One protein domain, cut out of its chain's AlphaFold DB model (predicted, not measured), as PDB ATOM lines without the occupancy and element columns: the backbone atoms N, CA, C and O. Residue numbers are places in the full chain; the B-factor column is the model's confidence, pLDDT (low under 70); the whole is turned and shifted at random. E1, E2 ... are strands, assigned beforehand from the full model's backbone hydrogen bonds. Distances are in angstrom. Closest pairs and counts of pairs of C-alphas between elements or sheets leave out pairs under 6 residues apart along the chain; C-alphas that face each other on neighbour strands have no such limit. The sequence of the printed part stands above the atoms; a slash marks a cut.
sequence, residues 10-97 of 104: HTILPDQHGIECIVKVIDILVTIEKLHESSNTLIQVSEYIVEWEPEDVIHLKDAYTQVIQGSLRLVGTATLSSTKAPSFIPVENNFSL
ATOM      1  N   HIS A  10     107.740 112.253 118.021       70.38
ATOM      2  CA  HIS A  10     106.450 112.093 117.336       70.38
ATOM      3  C   HIS A  10     105.881 110.667 117.366       70.38
ATOM      4  O   HIS A  10     104.743 110.448 116.963       70.38
ATOM      5  N   THR A  11     106.671 109.690 117.815       76.94
ATOM      6  CA  THR A  11     106.243 108.292 117.966       76.94
ATOM      7  C   THR A  11     105.866 107.947 119.404       76.94
ATOM      8  O   THR A  11     105.498 106.808 119.687       76.94
ATOM      9  N   ILE A  12     105.998 108.908 120.322       79.38
ATOM     10  CA  ILE A  12     105.699 108.706 121.730       79.38
ATOM     11  C   ILE A  12     104.183 108.769 121.941       79.38
ATOM     12  O   ILE A  12     103.500 109.670 121.456       79.38
ATOM     13  N   LEU A  13     103.665 107.795 122.678       83.31
ATOM     14  CA  LEU A  13     102.253 107.626 123.005       83.31
ATOM     15  C   LEU A  13     102.018 107.840 124.507       83.31
ATOM     16  O   LEU A  13     102.970 107.787 125.288       83.31
ATOM     17  N   PRO A  14     100.763 108.063 124.935       84.81
ATOM     18  CA  PRO A  14     100.381 108.036 126.346       84.81
ATOM     19  C   PRO A  14     100.795 106.751 127.075       84.81
ATOM     20  O   PRO A  14     100.763 105.672 126.487       84.81
ATOM     21  N   ASP A  15     101.105 106.878 128.370       84.94
ATOM     22  CA  ASP A  15     101.329 105.769 129.312       84.94
ATOM     23  C   ASP A  15     102.453 104.786 128.889       84.94
ATOM     24  O   ASP A  15     102.413 103.590 129.185       84.94
ATOM     25  N   GLN A  16     103.470 105.287 128.180       86.38
ATOM     26  CA  GLN A  16     104.663 104.531 127.788       86.38
ATOM     27  C   GLN A  16     105.766 104.648 128.846       86.38
ATOM     28  O   GLN A  16     105.923 105.686 129.478       86.38
ATOM     29  N   HIS A  17     106.571 103.595 129.001       86.62
ATOM     30  CA  HIS A  17     107.689 103.520 129.949       86.62
ATOM     31  C   HIS A  17     108.964 103.033 129.252       86.62
ATOM     32  O   HIS A  17     108.885 102.399 128.200       86.62
ATOM     33  N   GLY A  18     110.128 103.275 129.864       83.12
ATOM     34  CA  GLY A  18     111.416 102.813 129.333       83.12
ATOM     35  C   GLY A  18     111.839 103.558 128.065       83.12
ATOM     36  O   GLY A  18     112.504 102.990 127.204       83.12
ATOM     37  N   ILE A  19     111.406 104.811 127.922       83.06
ATOM     38  CA  ILE A  19     111.696 105.639 126.756       83.06
ATOM     39  C   ILE A  19     113.131 106.150 126.868       83.06
ATOM     40  O   ILE A  19     113.504 106.787 127.857       83.06
ATOM     41  N   GLU A  20     113.908 105.914 125.815       82.88
ATOM     42  CA  GLU A  20     115.209 106.538 125.611       82.88
ATOM     43  C   GLU A  20     115.140 107.494 124.421       82.88
ATOM     44  O   GLU A  20     114.932 107.088 123.273       82.88
ATOM     45  N   CYS A  21     115.344 108.783 124.680       77.94
ATOM     46  CA  CYS A  21     115.346 109.791 123.630       77.94
ATOM     47  C   CYS A  21     116.388 110.876 123.884       77.94
ATOM     48  O   CYS A  21     116.791 111.151 125.018       77.94
ATOM     49  N   ILE A  22     116.801 111.485 122.780       78.88
ATOM     50  CA  ILE A  22     117.694 112.630 122.753       78.88
ATOM     51  C   ILE A  22     116.851 113.850 122.404       78.88
ATOM     52  O   ILE A  22     116.093 113.827 121.429       78.88
ATOM     53  N   VAL A  23     116.945 114.877 123.241       79.06
ATOM     54  CA  VAL A  23     116.175 116.109 123.087       79.06
ATOM     55  C   VAL A  23     117.041 117.335 123.323       79.06
ATOM     56  O   VAL A  23     118.052 117.287 124.027       79.06
ATOM     57  N   LYS A  24     116.586 118.464 122.793       80.19
ATOM     58  CA  LYS A  24     117.134 119.785 123.078       80.19
ATOM     59  C   LYS A  24     116.115 120.634 123.805       80.19
ATOM     60  O   LYS A  24     114.946 120.660 123.434       80.19
ATOM     61  N   VAL A  25     116.571 121.351 124.828       78.06
ATOM     62  CA  VAL A  25     115.747 122.334 125.536       78.06
ATOM     63  C   VAL A  25     115.638 123.598 124.693       78.06
ATOM     64  O   VAL A  25     116.641 124.232 124.370       78.06
ATOM     65  N   ILE A  26     114.401 123.956 124.368       77.56
ATOM     66  CA  ILE A  26     114.037 125.201 123.692       77.56
ATOM     67  C   ILE A  26     113.758 126.289 124.726       77.56
ATOM     68  O   ILE A  26     114.150 127.435 124.528       77.56
ATOM     69  N   ASP A  27     113.087 125.941 125.827       72.38
ATOM     70  CA  ASP A  27     112.712 126.903 126.864       72.38
ATOM     71  C   ASP A  27     112.553 126.241 128.240       72.38
ATOM     72  O   ASP A  27     112.295 125.037 128.342       72.38
ATOM     73  N   ILE A  28     112.685 127.041 129.299       77.06
ATOM     74  CA  ILE A  28     112.443 126.649 130.690       77.06
ATOM     75  C   ILE A  28     111.180 127.364 131.162       77.06
ATOM     76  O   ILE A  28     111.176 128.578 131.334       77.06
ATOM     77  N   LEU A  29     110.116 126.607 131.416       77.50
ATOM     78  CA  LEU A  29     108.835 127.190 131.816       77.50
ATOM     79  C   LEU A  29     108.809 127.512 133.306       77.50
ATOM     80  O   LEU A  29     108.417 128.603 133.715       77.50
ATOM     81  N   VAL A  30     109.205 126.543 134.131       81.00
ATOM     82  CA  VAL A  30     109.170 126.688 135.584       81.00
ATOM     83  C   VAL A  30     110.176 125.756 136.244       81.00
ATOM     84  O   VAL A  30     110.481 124.676 135.747       81.00
ATOM     85  N   THR A  31     110.686 126.184 137.392       80.94
ATOM     86  CA  THR A  31     111.432 125.350 138.330       80.94
ATOM     87  C   THR A  31     110.782 125.498 139.697       80.94
ATOM     88  O   THR A  31     110.605 126.620 140.170       80.94
ATOM     89  N   ILE A  32     110.415 124.382 140.321       85.38
ATOM     90  CA  ILE A  32     109.837 124.347 141.666       85.38
ATOM     91  C   ILE A  32     110.593 123.370 142.555       85.38
ATOM     92  O   ILE A  32     111.084 122.338 142.098       85.38
ATOM     93  N   GLU A  33     110.635 123.664 143.847       87.44
ATOM     94  CA  GLU A  33     111.015 122.691 144.866       87.44
ATOM     95  C   GLU A  33     109.749 121.996 145.374       87.44
ATOM     96  O   GLU A  33     108.782 122.647 145.773       87.44
ATOM     97  N   LYS A  34     109.735 120.663 145.348       83.56
ATOM     98  CA  LYS A  34     108.644 119.847 145.885       83.56
ATOM     99  C   LYS A  34     109.207 118.849 146.889       83.56
ATOM    100  O   LYS A  34     110.260 118.262 146.672       83.56
ATOM    101  N   LEU A  35     108.487 118.616 147.982       87.38
ATOM    102  CA  LEU A  35     108.771 117.496 148.874       87.38
ATOM    103  C   LEU A  35     108.377 116.190 148.167       87.38
ATOM    104  O   LEU A  35     107.206 115.982 147.847       87.38
ATOM    105  N   HIS A  36     109.350 115.331 147.883       81.56
ATOM    106  CA  HIS A  36     109.102 114.033 147.270       81.56
ATOM    107  C   HIS A  36     108.365 113.127 148.258       81.56
ATOM    108  O   HIS A  36     108.859 112.846 149.348       81.56
ATOM    109  N   GLU A  37     107.176 112.675 147.867       78.75
ATOM    110  CA  GLU A  37     106.205 112.051 148.773       78.75
ATOM    111  C   GLU A  37     106.701 110.729 149.376       78.75
ATOM    112  O   GLU A  37     106.363 110.415 150.513       78.75
ATOM    113  N   SER A  38     107.537 109.973 148.657       78.44
ATOM    114  CA  SER A  38     108.036 108.676 149.135       78.44
ATOM    115  C   SER A  38     109.349 108.754 149.916       78.44
ATOM    116  O   SER A  38     109.582 107.916 150.783       78.44
ATOM    117  N   SER A  39     110.207 109.745 149.647       82.44
ATOM    118  CA  SER A  39     111.503 109.889 150.335       82.44
ATOM    119  C   SER A  39     111.530 111.001 151.382       82.44
ATOM    120  O   SER A  39     112.505 111.099 152.121       82.44
ATOM    121  N   ASN A  40     110.491 111.838 151.458       87.81
ATOM    122  CA  ASN A  40     110.426 113.011 152.331       87.81
ATOM    123  C   ASN A  40     111.621 113.973 152.150       87.81
ATOM    124  O   ASN A  40     112.039 114.661 153.081       87.81
ATOM    125  N   THR A  41     112.193 114.005 150.945       84.38
ATOM    126  CA  THR A  41     113.305 114.887 150.574       84.38
ATOM    127  C   THR A  41     112.808 115.989 149.657       84.38
ATOM    128  O   THR A  41     111.980 115.736 148.782       84.38
ATOM    129  N   LEU A  42     113.337 117.202 149.809       84.69
ATOM    130  CA  LEU A  42     113.117 118.255 148.822       84.69
ATOM    131  C   LEU A  42     113.808 117.865 147.513       84.69
ATOM    132  O   LEU A  42     114.995 117.545 147.499       84.69
ATOM    133  N   ILE A  43     113.039 117.859 146.431       80.88
ATOM    134  CA  ILE A  43     113.513 117.646 145.068       80.88
ATOM    135  C   ILE A  43     113.192 118.878 144.234       80.88
ATOM    136  O   ILE A  43     112.159 119.522 144.420       80.88
ATOM    137  N   GLN A  44     114.069 119.182 143.291       80.75
ATOM    138  CA  GLN A  44     113.826 120.217 142.303       80.75
ATOM    139  C   GLN A  44     113.193 119.577 141.068       80.75
ATOM    140  O   GLN A  44     113.739 118.630 140.502       80.75
ATOM    141  N   VAL A  45     112.032 120.084 140.666       81.31
ATOM    142  CA  VAL A  45     111.326 119.668 139.455       81.31
ATOM    143  C   VAL A  45     111.289 120.856 138.509       81.31
ATOM    144  O   VAL A  45     110.802 121.929 138.866       81.31
ATOM    145  N   SER A  46     111.798 120.649 137.302       81.56
ATOM    146  CA  SER A  46     111.832 121.664 136.256       81.56
ATOM    147  C   SER A  46     111.014 121.202 135.057       81.56
ATOM    148  O   SER A  46     111.091 120.040 134.661       81.56
ATOM    149  N   GLU A  47     110.238 122.114 134.477       83.81
ATOM    150  CA  GLU A  47     109.478 121.881 133.251       83.81
ATOM    151  C   GLU A  47     110.138 122.617 132.086       83.81
ATOM    152  O   GLU A  47     110.436 123.812 132.172       83.81
ATOM    153  N   TYR A  48     110.340 121.889 130.991       82.81
ATOM    154  CA  TYR A  48     111.016 122.372 129.796       82.81
ATOM    155  C   TYR A  48     110.141 122.169 128.564       82.81
ATOM    156  O   TYR A  48     109.446 121.157 128.451       82.81
ATOM    157  N   ILE A  49     110.241 123.089 127.606       82.00
ATOM    158  CA  ILE A  49     109.854 122.805 126.223       82.00
ATOM    159  C   ILE A  49     111.065 122.189 125.547       82.00
ATOM    160  O   ILE A  49     112.158 122.758 125.583       82.00
ATOM    161  N   VAL A  50     110.864 121.027 124.936       80.19
ATOM    162  CA  VAL A  50     111.928 120.299 124.257       80.19
ATOM    163  C   VAL A  50     111.546 119.976 122.822       80.19
ATOM    164  O   VAL A  50     110.376 119.756 122.516       80.19
ATOM    165  N   GLU A  51     112.548 119.916 121.957       80.62
ATOM    166  CA  GLU A  51     112.431 119.366 120.612       80.62
ATOM    167  C   GLU A  51     113.256 118.095 120.467       80.62
ATOM    168  O   GLU A  51     114.215 117.856 121.205       80.62
ATOM    169  N   TRP A  52     112.880 117.279 119.488       76.25
ATOM    170  CA  TRP A  52     113.696 116.149 119.085       76.25
ATOM    171  C   TRP A  52     114.848 116.665 118.232       76.25
ATOM    172  O   TRP A  52     114.618 117.160 117.130       76.25
ATOM    173  N   GLU A  53     116.073 116.511 118.720       69.88
ATOM    174  CA  GLU A  53     117.273 116.785 117.937       69.88
ATOM    175  C   GLU A  53     118.249 115.618 118.136       69.88
ATOM    176  O   GLU A  53     118.744 115.425 119.246       69.88
ATOM    177  N   PRO A  54     118.519 114.803 117.099       62.66
ATOM    178  CA  PRO A  54     119.327 113.589 117.239       62.66
ATOM    179  C   PRO A  54     120.801 113.864 117.578       62.66
ATOM    180  O   PRO A  54     121.517 112.934 117.942       62.66
ATOM    181  N   GLU A  55     121.250 115.116 117.459       64.94
ATOM    182  CA  GLU A  55     122.640 115.532 117.672       64.94
ATOM    183  C   GLU A  55     122.868 116.342 118.966       64.94
ATOM    184  O   GLU A  55     124.019 116.669 119.263       64.94
ATOM    185  N   ASP A  56     121.825 116.671 119.744       59.62
ATOM    186  CA  ASP A  56     121.928 117.648 120.845       59.62
ATOM    187  C   ASP A  56     121.567 117.077 122.240       59.62
ATOM    188  O   ASP A  56     121.127 115.951 122.400       59.62
ATOM    189  N   VAL A  57     121.911 117.788 123.312       65.88
ATOM    190  CA  VAL A  57     122.771 117.206 124.366       65.88
ATOM    191  C   VAL A  57     122.047 116.754 125.656       65.88
ATOM    192  O   VAL A  57     122.638 116.800 126.742       65.88
ATOM    193  N   ILE A  58     120.778 116.333 125.588       69.31
ATOM    194  CA  ILE A  58     120.053 115.788 126.755       69.31
ATOM    195  C   ILE A  58     119.586 114.370 126.478       69.31
ATOM    196  O   ILE A  58     118.683 114.126 125.681       69.31
ATOM    197  N   HIS A  59     120.179 113.442 127.223       71.44
ATOM    198  CA  HIS A  59     119.771 112.049 127.234       71.44
ATOM    199  C   HIS A  59     118.755 111.832 128.346       71.44
ATOM    200  O   HIS A  59     119.073 111.957 129.533       71.44
ATOM    201  N   LEU A  60     117.543 111.475 127.945       74.44
ATOM    202  CA  LEU A  60     116.542 110.935 128.846       74.44
ATOM    203  C   LEU A  60     116.660 109.413 128.805       74.44
ATOM    204  O   LEU A  60     116.556 108.812 127.736       74.44
ATOM    205  N   LYS A  61     116.933 108.813 129.966       74.38
ATOM    206  CA  LYS A  61     116.962 107.359 130.167       74.38
ATOM    207  C   LYS A  61     115.834 106.961 131.099       74.38
ATOM    208  O   LYS A  61     115.525 107.714 132.021       74.38
ATOM    209  N   ASP A  62     115.245 105.797 130.840       80.56
ATOM    210  CA  ASP A  62     114.108 105.262 131.596       80.56
ATOM    211  C   ASP A  62     112.961 106.278 131.763       80.56
ATOM    212  O   ASP A  62     112.262 106.302 132.779       80.56
ATOM    213  N   ALA A  63     112.766 107.148 130.765       85.19
ATOM    214  CA  ALA A  63     111.693 108.125 130.793       85.19
ATOM    215  C   ALA A  63     110.340 107.441 130.571       85.19
ATOM    216  O   ALA A  63     110.238 106.332 130.036       85.19
ATOM    217  N   TYR A  64     109.281 108.114 130.988       87.38
ATOM    218  CA  TYR A  64     107.916 107.671 130.773       87.38
ATOM    219  C   TYR A  64     107.048 108.834 130.323       87.38
ATOM    220  O   TYR A  64     107.394 110.003 130.509       87.38
ATOM    221  N   THR A  65     105.904 108.517 129.738       87.62
ATOM    222  CA  THR A  65     104.896 109.513 129.413       87.62
ATOM    223  C   THR A  65     103.697 109.453 130.317       87.62
ATOM    224  O   THR A  65     103.264 108.398 130.774       87.62
ATOM    225  N   GLN A  66     103.125 110.626 130.538       86.12
ATOM    226  CA  GLN A  66     101.887 110.795 131.267       86.12
ATOM    227  C   GLN A  66     101.021 111.821 130.550       86.12
ATOM    228  O   GLN A  66     101.522 112.809 130.018       86.12
ATOM    229  N   VAL A  67      99.706 111.613 130.572       80.88
ATOM    230  CA  VAL A  67      98.749 112.629 130.129       80.88
ATOM    231  C   VAL A  67      98.326 113.474 131.327       80.88
ATOM    232  O   VAL A  67      97.710 112.967 132.264       80.88
ATOM    233  N   ILE A  68      98.640 114.767 131.296       78.19
ATOM    234  CA  ILE A  68      98.229 115.741 132.313       78.19
ATOM    235  C   ILE A  68      97.316 116.761 131.644       78.19
ATOM    236  O   ILE A  68      97.726 117.428 130.703       78.19
ATOM    237  N   GLN A  69      96.074 116.872 132.124       78.12
ATOM    238  CA  GLN A  69      95.067 117.802 131.583       78.12
ATOM    239  C   GLN A  69      94.830 117.661 130.063       78.12
ATOM    240  O   GLN A  69      94.533 118.639 129.388       78.12
ATOM    241  N   GLY A  70      94.940 116.441 129.528       73.62
ATOM    242  CA  GLY A  70      94.785 116.166 128.094       73.62
ATOM    243  C   GLY A  70      96.088 116.258 127.301       73.62
ATOM    244  O   GLY A  70      96.141 115.756 126.188       73.62
ATOM    245  N   SER A  71      97.161 116.784 127.884       75.88
ATOM    246  CA  SER A  71      98.449 116.968 127.219       75.88
ATOM    247  C   SER A  71      99.422 115.830 127.503       75.88
ATOM    248  O   SER A  71      99.602 115.447 128.661       75.88
ATOM    249  N   LEU A  72     100.107 115.329 126.472       81.75
ATOM    250  CA  LEU A  72     101.171 114.340 126.640       81.75
ATOM    251  C   LEU A  72     102.435 115.015 127.175       81.75
ATOM    252  O   LEU A  72     102.957 115.941 126.562       81.75
ATOM    253  N   ARG A  73     102.941 114.527 128.306       86.62
ATOM    254  CA  ARG A  73     104.180 114.990 128.928       86.62
ATOM    255  C   ARG A  73     105.184 113.855 129.017       86.62
ATOM    256  O   ARG A  73     104.816 112.736 129.366       86.62
ATOM    257  N   LEU A  74     106.443 114.172 128.742       85.88
ATOM    258  CA  LEU A  74     107.581 113.283 128.938       85.88
ATOM    259  C   LEU A  74     108.225 113.590 130.291       85.88
ATOM    260  O   LEU A  74     108.574 114.736 130.569       85.88
ATOM    261  N   VAL A  75     108.367 112.570 131.129       85.69
ATOM    262  CA  VAL A  75     108.906 112.681 132.483       85.69
ATOM    263  C   VAL A  75     110.085 111.732 132.618       85.69
ATOM    264  O   VAL A  75     109.999 110.554 132.284       85.69
ATOM    265  N   GLY A  76     111.202 112.232 133.126       83.31
ATOM    266  CA  GLY A  76     112.393 111.424 133.331       83.31
ATOM    267  C   GLY A  76     113.468 112.195 134.073       83.31
ATOM    268  O   GLY A  76     113.375 113.409 134.265       83.31
ATOM    269  N   THR A  77     114.503 111.481 134.497       76.06
ATOM    270  CA  THR A  77     115.698 112.111 135.053       76.06
ATOM    271  C   THR A  77     116.605 112.519 133.899       76.06
ATOM    272  O   THR A  77     117.117 111.674 133.167       76.06
ATOM    273  N   ALA A  78     116.791 113.824 133.719       66.44
ATOM    274  CA  ALA A  78     117.681 114.359 132.699       66.44
ATOM    275  C   ALA A  78     119.086 114.567 133.267       66.44
ATOM    276  O   ALA A  78     119.251 115.141 134.343       66.44
ATOM    277  N   THR A  79     120.107 114.168 132.508       63.78
ATOM    278  CA  THR A  79     121.460 114.706 132.699       63.78
ATOM    279  C   THR A  79     121.670 115.783 131.640       63.78
ATOM    280  O   THR A  79     121.749 115.482 130.450       63.78
ATOM    281  N   LEU A  80     121.686 117.047 132.064       60.12
ATOM    282  CA  LEU A  80     121.939 118.187 131.184       60.12
ATOM    283  C   LEU A  80     123.429 118.216 130.836       60.12
ATOM    284  O   LEU A  80     124.253 118.530 131.689       60.12
ATOM    285  N   SER A  81     123.774 117.891 129.592       55.59
ATOM    286  CA  SER A  81     125.155 117.973 129.097       55.59
ATOM    287  C   SER A  81     125.392 119.116 128.100       55.59
ATOM    288  O   SER A  81     126.536 119.330 127.700       55.59
ATOM    289  N   SER A  82     124.359 119.885 127.717       51.81
ATOM    290  CA  SER A  82     124.512 120.988 126.750       51.81
ATOM    291  C   SER A  82     125.005 122.274 127.400       51.81
ATOM    292  O   SER A  82     124.443 122.734 128.391       51.81
ATOM    293  N   THR A  83     125.999 122.903 126.776       49.22
ATOM    294  CA  THR A  83     126.445 124.278 127.054       49.22
ATOM    295  C   THR A  83     125.907 125.290 126.038       49.22
ATOM    296  O   THR A  83     126.194 126.483 126.155       49.22
ATOM    297  N   LYS A  84     125.146 124.848 125.025       49.28
ATOM    298  CA  LYS A  84     124.577 125.741 124.008       49.28
ATOM    299  C   LYS A  84     123.339 126.443 124.560       49.28
ATOM    300  O   LYS A  84     122.470 125.810 125.153       49.28
ATOM    301  N   ALA A  85     123.271 127.755 124.350       47.09
ATOM    302  CA  ALA A  85     122.111 128.549 124.729       47.09
ATOM    303  C   ALA A  85     120.866 128.089 123.941       47.09
ATOM    304  O   ALA A  85     120.994 127.790 122.750       47.09
ATOM    305  N   PRO A  86     119.680 128.050 124.577       52.94
ATOM    306  CA  PRO A  86     118.436 127.722 123.894       52.94
ATOM    307  C   PRO A  86     118.206 128.685 122.721       52.94
ATOM    308  O   PRO A  86     118.224 129.906 122.880       52.94
ATOM    309  N   SER A  87     118.024 128.134 121.522       48.53
ATOM    310  CA  SER A  87     117.600 128.882 120.338       48.53
ATOM    311  C   SER A  87     116.074 128.895 120.276       48.53
ATOM    312  O   SER A  87     115.459 127.850 120.459       48.53
ATOM    313  N   PHE A  88     115.464 130.048 119.989       44.78
ATOM    314  CA  PHE A  88     114.013 130.159 119.810       44.78
ATOM    315  C   PHE A  88     113.554 129.336 118.601       44.78
ATOM    316  O   PHE A  88     114.054 129.546 117.493       44.78
ATOM    317  N   ILE A  89     112.607 128.418 118.808       52.47
ATOM    318  CA  ILE A  89     112.086 127.522 117.768       52.47
ATOM    319  C   ILE A  89     110.554 127.575 117.770       52.47
ATOM    320  O   ILE A  89     109.953 127.576 118.848       52.47
ATOM    321  N   PRO A  90     109.904 127.644 116.591       49.53
ATOM    322  CA  PRO A  90     108.448 127.679 116.494       49.53
ATOM    323  C   PRO A  90     107.799 126.453 117.156       49.53
ATOM    324  O   PRO A  90     108.109 125.311 116.831       49.53
ATOM    325  N   VAL A  91     106.854 126.691 118.069       54.75
ATOM    326  CA  VAL A  91     106.205 125.688 118.947       54.75
ATOM    327  C   VAL A  91     105.081 124.913 118.222       54.75
ATOM    328  O   VAL A  91     104.190 124.335 118.839       54.75
ATOM    329  N   GLU A  92     105.098 124.898 116.889       53.59
ATOM    330  CA  GLU A  92     103.972 124.486 116.034       53.59
ATOM    331  C   GLU A  92     103.628 122.984 116.141       53.59
ATOM    332  O   GLU A  92     102.535 122.580 115.759       53.59
ATOM    333  N   ASN A  93     104.507 122.173 116.750       55.66
ATOM    334  CA  ASN A  93     104.328 120.733 116.995       55.66
ATOM    335  C   ASN A  93     104.547 120.339 118.468       55.66
ATOM    336  O   ASN A  93     105.142 119.303 118.771       55.66
ATOM    337  N   ASN A  94     104.110 121.174 119.410       58.62
ATOM    338  CA  ASN A  94     104.228 120.855 120.829       58.62
ATOM    339  C   ASN A  94     103.190 119.803 121.252       58.62
ATOM    340  O   ASN A  94     102.003 120.097 121.386       58.62
ATOM    341  N   PHE A  95     103.655 118.582 121.518       57.69
ATOM    342  CA  PHE A  95     102.828 117.464 121.985       57.69
ATOM    343  C   PHE A  95     102.174 117.716 123.353       57.69
ATOM    344  O   PHE A  95     101.132 117.129 123.647       57.69
ATOM    345  N   SER A  96     102.702 118.657 124.144       57.03
ATOM    346  CA  SER A  96     102.068 119.140 125.375       57.03
ATOM    347  C   SER A  96     100.892 120.093 125.117       57.03
ATOM    348  O   SER A  96     100.210 120.481 126.059       57.03
ATOM    349  N   LEU A  97     100.642 120.509 123.874       54.78
ATOM    350  CA  LEU A  97      99.464 121.296 123.482       54.78
ATOM    351  C   LEU A  97      98.436 120.456 122.708       54.78
ATOM    352  O   LEU A  97      97.329 120.923 122.443       54.78
TER     353      LEU A  97
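This is residues 10 to 97 of the 104 residues of an uncharacterized protein of Phycomyces blakesleeanus (strain ATCC 8743b / DSM 1359 / FGSC 10004 / NBRC 33097 / NRRL 1555) (UniProt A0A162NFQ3). A single sheet of four strongly bent strands is curled like part of a barrel, open between its edge strands E2 and E4. The long hairpin E1 and E2 reaches away from the rest toward Asn 40, at one end of the longest axis, and residues 81 to 97 form a tail on the outside with no named element. The printed part has 88 residues, no named helix and four strands, E1 to E4 along the chain; the sheet's order is E2 E1 E3 E4, all antiparallel, and the class is all strand. It is compact, with a radius of gyration of the C-alphas of 13.4 A and spans of 37 by 29 by 22 A.

E1, residues 19 to 35, bends by 120 degrees at residue 22. E2, residues 42 to 52, is its antiparallel neighbour in a hairpin, with N 34 and O 43 within hydrogen-bond range at 2.8 A. E3, residues 58 to 68, is antiparallel to E1, with N 19 and O 63 at 2.9 A. The pairing is staggered: E1 pairs with E3 over residues 19 to 23 and with E2 over 23 to 35. E2 and E3 are apart. E4, residues 71 to 80, forms a hairpin with E3; N 66 and O 73 are 2.9 A apart. The sheet is strongly twisted.

E1 begins at C-alpha 19 (111.696, 105.639, 126.756) and measures 25.3 A from first to last C-alpha. E2 measures 29.8 A, E3 22.5 A and E4 23.9 A, ending at C-alpha 80 (121.939, 118.187, 131.184).

The C-alphas farthest apart, of Asn 40 and Pro 90, are 38.8 A apart. The printed part has no cut and no long link. Mean pLDDT of the printed part is 73.9; residues 53 to 58 and 78 to 97 are under 70.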